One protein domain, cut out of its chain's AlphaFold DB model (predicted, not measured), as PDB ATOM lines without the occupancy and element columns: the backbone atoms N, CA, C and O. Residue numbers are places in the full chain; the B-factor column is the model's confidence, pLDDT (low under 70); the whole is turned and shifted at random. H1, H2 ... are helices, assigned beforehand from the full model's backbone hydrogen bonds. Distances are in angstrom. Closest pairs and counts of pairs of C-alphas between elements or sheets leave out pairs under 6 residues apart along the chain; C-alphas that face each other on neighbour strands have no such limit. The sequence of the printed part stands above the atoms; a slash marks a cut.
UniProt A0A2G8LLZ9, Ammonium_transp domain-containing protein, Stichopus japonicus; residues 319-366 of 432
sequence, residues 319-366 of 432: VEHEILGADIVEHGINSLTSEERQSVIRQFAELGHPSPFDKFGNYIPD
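This is residues 319 to 366 of the 432 residues of the protein "Ammonium_transp domain-containing protein" of Stichopus japonicus (UniProt A0A2G8LLZ9). Short H1 lies beside part of the long helix H3, running opposite ways, while small H2 sits near H1 and a loop tail, residues 351 to 366, folds back alongside H3 and then turns again. The printed part has 48 residues with three named helices, in the order H1, H2, H3, and no named strand. The class is all helix, though under half of the residues, 23, are in named elements. The whole is compact, with a radius of gyration of the C-alphas of 9.7 A, and rounded, spanning 25 by 21 by 17 A.

H1, residues 319 to 324, is close to but not clearly touching H2, residues 326 to 329; their closest C-alphas, of His 321 and Val 329, are 6.4 A apart. H1 touches H3, residues 338 to 350, which meets it with residues 344 to 348 alone; the closest C-alphas, of Ile 323 and Val 344, are 6.3 A apart. Their tilt is a shallow 15 degrees, opposite ways. H2 and H3 are apart. In H1 and H3 every O i to N i+4 pair is within hydrogen-bond range; H2 is too short for such a pair.

H1 begins at C-alpha 319 (147.195, 257.441, 105.692) and is 8.7 A long; H2 is 4.9 A. H3, 18.6 A, ends at C-alpha 350 (138.420, 263.352, 110.785).

The C-alphas farthest apart, of His 331 and Gly 352, are 25.5 A apart. The printed part has no cut. The link H1 to H2 is tight, and H2 to H3 is short. The pLDDT is under 70 at residue 366.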
ATOM      1  N   VAL A 319     147.446 256.191 104.959       92.31
ATOM      2  CA  VAL A 319     147.195 257.441 105.692       92.31
ATOM      3  C   VAL A 319     147.154 257.181 107.199       92.31
ATOM      4  O   VAL A 319     147.709 257.951 107.976       92.31
ATOM      5  N   GLU A 320     146.547 256.071 107.601       91.69
ATOM      6  CA  GLU A 320     146.422 255.621 108.985       91.69
ATOM      7  C   GLU A 320     147.804 255.332 109.576       91.69
ATOM      8  O   GLU A 320     148.133 255.821 110.658       91.69
ATOM      9  N   HIS A 321     148.649 254.612 108.829       92.25
ATOM     10  CA  HIS A 321     150.014 254.302 109.246       92.25
ATOM     11  C   HIS A 321     150.898 255.552 109.335       92.25
ATOM     12  O   HIS A 321     151.711 255.663 110.249       92.25
ATOM     13  N   GLU A 322     150.740 256.516 108.422       92.81
ATOM     14  CA  GLU A 322     151.460 257.794 108.488       92.81
ATOM     15  C   GLU A 322     151.040 258.629 109.709       92.81
ATOM     16  O   GLU A 322     151.882 259.292 110.311       92.81
ATOM     17  N   ILE A 323     149.756 258.592 110.096       91.06
ATOM     18  CA  ILE A 323     149.246 259.293 111.288       91.06
ATOM     19  C   ILE A 323     149.729 258.619 112.578       91.06
ATOM     20  O   ILE A 323     150.079 259.317 113.528       91.06
ATOM     21  N   LEU A 324     149.733 257.283 112.627       90.62
ATOM     22  CA  LEU A 324     150.222 256.517 113.779       90.62
ATOM     23  C   LEU A 324     151.738 256.643 113.960       90.62
ATOM     24  O   LEU A 324     152.214 256.721 115.091       90.62
ATOM     25  N   GLY A 325     152.480 256.683 112.851       90.81
ATOM     26  CA  GLY A 325     153.937 256.688 112.826       90.81
ATOM     27  C   GLY A 325     154.538 255.280 112.750       90.81
ATOM     28  O   GLY A 325     154.017 254.316 113.316       90.81
ATOM     29  N   ALA A 326     155.673 255.171 112.053       89.75
ATOM     30  CA  ALA A 326     156.369 253.900 111.826       89.75
ATOM     31  C   ALA A 326     156.847 253.230 113.128       89.75
ATOM     32  O   ALA A 326     156.857 252.005 113.209       89.75
ATOM     33  N   ASP A 327     157.157 254.008 114.169       90.56
ATOM     34  CA  ASP A 327     157.544 253.482 115.485       90.56
ATOM     35  C   ASP A 327     156.478 252.538 116.058       90.56
ATOM     36  O   ASP A 327     156.794 251.440 116.519       90.56
ATOM     37  N   ILE A 328     155.199 252.912 115.965       89.50
ATOM     38  CA  ILE A 328     154.094 252.060 116.416       89.50
ATOM     39  C   ILE A 328     153.848 250.933 115.415       89.50
ATOM     40  O   ILE A 328     153.773 249.770 115.808       89.50
ATOM     41  N   VAL A 329     153.713 251.284 114.135       88.94
ATOM     42  CA  VAL A 329     153.205 250.378 113.094       88.94
ATOM     43  C   VAL A 329     154.206 249.281 112.736       88.94
ATOM     44  O   VAL A 329     153.824 248.125 112.578       88.94
ATOM     45  N   GLU A 330     155.483 249.627 112.594       88.00
ATOM     46  CA  GLU A 330     156.520 248.720 112.087       88.00
ATOM     47  C   GLU A 330     157.431 248.186 113.199       88.00
ATOM     48  O   GLU A 330     158.034 247.125 113.039       88.00
ATOM     49  N   HIS A 331     157.518 248.887 114.336       89.56
ATOM     50  CA  HIS A 331     158.429 248.531 115.429       89.56
ATOM     51  C   HIS A 331     157.730 248.157 116.743       89.56
ATOM     52  O   HIS A 331     158.387 247.644 117.650       89.56
ATOM     53  N   GLY A 332     156.417 248.379 116.872       86.25
ATOM     54  CA  GLY A 332     155.675 248.097 118.106       86.25
ATOM     55  C   GLY A 332     156.088 248.979 119.292       86.25
ATOM     56  O   GLY A 332     155.831 248.631 120.445       86.25
ATOM     57  N   ILE A 333     156.735 250.117 119.029       86.56
ATOM     58  CA  ILE A 333     157.210 251.064 120.038       86.56
ATOM     59  C   ILE A 333     156.125 252.120 120.251       86.56
ATOM     60  O   ILE A 333     155.962 253.044 119.461       86.56
ATOM     61  N   ASN A 334     155.371 251.993 121.344       81.94
ATOM     62  CA  ASN A 334     154.344 252.966 121.715       81.94
ATOM     63  C   ASN A 334     154.863 253.928 122.790       81.94
ATOM     64  O   ASN A 334     154.761 253.655 123.986       81.94
ATOM     65  N   SER A 335     155.413 255.061 122.355       79.81
ATOM     66  CA  SER A 335     155.928 256.122 123.232       79.81
ATOM     67  C   SER A 335     155.152 257.437 123.122       79.81
ATOM     68  O   SER A 335     155.668 258.478 123.525       79.81
ATOM     69  N   LEU A 336     153.925 257.410 122.585       84.69
ATOM     70  CA  LEU A 336     153.121 258.623 122.437       84.69
ATOM     71  C   LEU A 336     152.772 259.217 123.800       84.69
ATOM     72  O   LEU A 336     152.223 258.545 124.683       84.69
ATOM     73  N   THR A 337     153.007 260.515 123.932       87.19
ATOM     74  CA  THR A 337     152.464 261.325 125.017       87.19
ATOM     75  C   THR A 337     150.936 261.369 124.947       87.19
ATOM     76  O   THR A 337     150.309 261.097 123.917       87.19
ATOM     77  N   SER A 338     150.297 261.754 126.054       86.25
ATOM     78  CA  SER A 338     148.839 261.923 126.101       86.25
ATOM     79  C   SER A 338     148.322 262.921 125.057       86.25
ATOM     80  O   SER A 338     147.238 262.724 124.512       86.25
ATOM     81  N   GLU A 339     149.087 263.977 124.766       86.69
ATOM     82  CA  GLU A 339     148.727 264.998 123.775       86.69
ATOM     83  C   GLU A 339     148.834 264.466 122.343       86.69
ATOM     84  O   GLU A 339     147.900 264.632 121.552       86.69
ATOM     85  N   GLU A 340     149.922 263.764 122.020       88.25
ATOM     86  CA  GLU A 340     150.110 263.133 120.709       88.25
ATOM     87  C   GLU A 340     149.043 262.067 120.453       88.25
ATOM     88  O   GLU A 340     148.428 262.053 119.389       88.25
ATOM     89  N   ARG A 341     148.721 261.239 121.457       90.06
ATOM     90  CA  ARG A 341     147.639 260.249 121.353       90.06
ATOM     91  C   ARG A 341     146.294 260.905 121.044       90.06
ATOM     92  O   ARG A 341     145.566 260.443 120.168       90.06
ATOM     93  N   GLN A 342     145.953 262.002 121.724       89.75
ATOM     94  CA  GLN A 342     144.729 262.755 121.426       89.75
ATOM     95  C   GLN A 342     144.758 263.392 120.030       89.75
ATOM     96  O   GLN A 342     143.714 263.516 119.391       89.75
ATOM     97  N   SER A 343     145.929 263.815 119.547       89.12
ATOM     98  CA  SER A 343     146.100 264.285 118.168       89.12
ATOM     99  C   SER A 343     145.796 263.178 117.156       89.12
ATOM    100  O   SER A 343     144.998 263.393 116.247       89.12
ATOM    101  N   VAL A 344     146.346 261.977 117.357       90.44
ATOM    102  CA  VAL A 344     146.077 260.805 116.508       90.44
ATOM    103  C   VAL A 344     144.587 260.462 116.503       90.44
ATOM    104  O   VAL A 344     143.997 260.346 115.433       90.44
ATOM    105  N   ILE A 345     143.943 260.378 117.674       91.06
ATOM    106  CA  ILE A 345     142.504 260.074 117.780       91.06
ATOM    107  C   ILE A 345     141.661 261.093 117.002       91.06
ATOM    108  O   ILE A 345     140.731 260.710 116.294       91.06
ATOM    109  N   ARG A 346     141.988 262.388 117.102       91.00
ATOM    110  CA  ARG A 346     141.293 263.441 116.345       91.00
ATOM    111  C   ARG A 346     141.459 263.261 114.839       91.00
ATOM    112  O   ARG A 346     140.467 263.315 114.122       91.00
ATOM    113  N   GLN A 347     142.675 262.987 114.372       90.56
ATOM    114  CA  GLN A 347     142.941 262.775 112.949       90.56
ATOM    115  C   GLN A 347     142.246 261.516 112.400       90.56
ATOM    116  O   GLN A 347     141.727 261.553 111.290       90.56
ATOM    117  N   PHE A 348     142.161 260.429 113.175       92.31
ATOM    118  CA  PHE A 348     141.375 259.246 112.795       92.31
ATOM    119  C   PHE A 348     139.877 259.561 112.707       92.31
ATOM    120  O   PHE A 348     139.221 259.169 111.742       92.31
ATOM    121  N   ALA A 349     139.345 260.332 113.660       91.44
ATOM    122  CA  ALA A 349     137.949 260.761 113.635       91.44
ATOM    123  C   ALA A 349     137.629 261.658 112.422       91.44
ATOM    124  O   ALA A 349     136.562 261.515 111.829       91.44
ATOM    125  N   GLU A 350     138.549 262.538 112.009       90.75
ATOM    126  CA  GLU A 350     138.420 263.352 110.785       90.75
ATOM    127  C   GLU A 350     138.356 262.505 109.507       90.75
ATOM    128  O   GLU A 350     137.706 262.896 108.538       90.75
ATOM    129  N   LEU A 351     139.005 261.339 109.509       89.56
ATOM    130  CA  LEU A 351     138.932 260.361 108.425       89.56
ATOM    131  C   LEU A 351     137.696 259.446 108.524       89.56
ATOM    132  O   LEU A 351     137.454 258.647 107.624       89.56
ATOM    133  N   GLY A 352     136.902 259.557 109.593       91.38
ATOM    134  CA  GLY A 352     135.748 258.692 109.849       91.38
ATOM    135  C   GLY A 352     136.107 257.305 110.394       91.38
ATOM    136  O   GLY A 352     135.246 256.424 110.414       91.38
ATOM    137  N   HIS A 353     137.345 257.100 110.847       90.25
ATOM    138  CA  HIS A 353     137.804 255.845 111.440       90.25
ATOM    139  C   HIS A 353     137.602 255.824 112.967       90.25
ATOM    140  O   HIS A 353     137.623 256.876 113.617       90.25
ATOM    141  N   PRO A 354     137.401 254.635 113.571       89.50
ATOM    142  CA  PRO A 354     137.394 254.495 115.023       89.50
ATOM    143  C   PRO A 354     138.767 254.829 115.621       89.50
ATOM    144  O   PRO A 354     139.780 254.860 114.927       89.50
ATOM    145  N   SER A 355     138.801 255.058 116.938       89.62
ATOM    146  CA  SER A 355     140.064 255.223 117.667       89.62
ATOM    147  C   SER A 355     140.963 253.998 117.452       89.62
ATOM    148  O   SER A 355     140.502 252.886 117.720       89.62
ATOM    149  N   PRO A 356     142.241 254.183 117.070       89.94
ATOM    150  CA  PRO A 356     143.203 253.087 116.965       89.94
ATOM    151  C   PRO A 356     143.747 252.649 118.337       89.94
ATOM    152  O   PRO A 356     144.605 251.777 118.420       89.94
ATOM    153  N   PHE A 357     143.284 253.269 119.426       89.75
ATOM    154  CA  PHE A 357     143.654 252.915 120.794       89.75
ATOM    155  C   PHE A 357     142.463 252.362 121.569       89.75
ATOM    156  O   PHE A 357     141.337 252.858 121.432       89.75
ATOM    157  N   ASP A 358     142.736 251.388 122.436       87.38
ATOM    158  CA  ASP A 358     141.772 250.883 123.406       87.38
ATOM    159  C   ASP A 358     141.485 251.917 124.513       87.38
ATOM    160  O   ASP A 358     142.098 252.985 124.613       87.38
ATOM    161  N   LYS A 359     140.544 251.587 125.402       83.06
ATOM    162  CA  LYS A 359     140.175 252.442 126.543       83.06
ATOM    163  C   LYS A 359     141.309 252.675 127.554       83.06
ATOM    164  O   LYS A 359     141.180 253.546 128.408       83.06
ATOM    165  N   PHE A 360     142.376 251.882 127.492       81.88
ATOM    166  CA  PHE A 360     143.564 251.999 128.331       81.88
ATOM    167  C   PHE A 360     144.695 252.770 127.625       81.88
ATOM    168  O   PHE A 360     145.713 253.066 128.246       81.88
ATOM    169  N   GLY A 361     144.500 253.156 126.360       77.81
ATOM    170  CA  GLY A 361     145.474 253.883 125.553       77.81
ATOM    171  C   GLY A 361     146.500 252.994 124.852       77.81
ATOM    172  O   GLY A 361     147.481 253.526 124.326       77.81
ATOM    173  N   ASN A 362     146.297 251.676 124.831       83.50
ATOM    174  CA  ASN A 362     147.141 250.755 124.075       83.50
ATOM    175  C   ASN A 362     146.735 250.775 122.605       83.50
ATOM    176  O   ASN A 362     145.544 250.795 122.296       83.50
ATOM    177  N   TYR A 363     147.722 250.766 121.708       84.94
ATOM    178  CA  TYR A 363     147.469 250.637 120.277       84.94
ATOM    179  C   TYR A 363     146.824 249.278 119.990       84.94
ATOM    180  O   TYR A 363     147.274 248.255 120.512       84.94
ATOM    181  N   ILE A 364     145.766 249.289 119.187       83.69
ATOM    182  CA  ILE A 364     145.094 248.099 118.681       83.69
ATOM    183  C   ILE A 364     145.649 247.884 117.272       83.69
ATOM    184  O   ILE A 364     145.357 248.701 116.399       83.69
ATOM    185  N   PRO A 365     146.465 246.840 117.040       74.94
ATOM    186  CA  PRO A 365     146.921 246.518 115.699       74.94
ATOM    187  C   PRO A 365     145.714 246.301 114.794       74.94
ATOM    188  O   PRO A 365     144.761 245.629 115.196       74.94
ATOM    189  N   ASP A 366     145.767 246.835 113.579       67.69
ATOM    190  CA  ASP A 366     144.803 246.444 112.564       67.69
ATOM    191  C   ASP A 366     144.985 244.941 112.329       67.69
ATOM    192  O   ASP A 366     146.058 244.488 111.918       67.69
TER     193      ASP A 366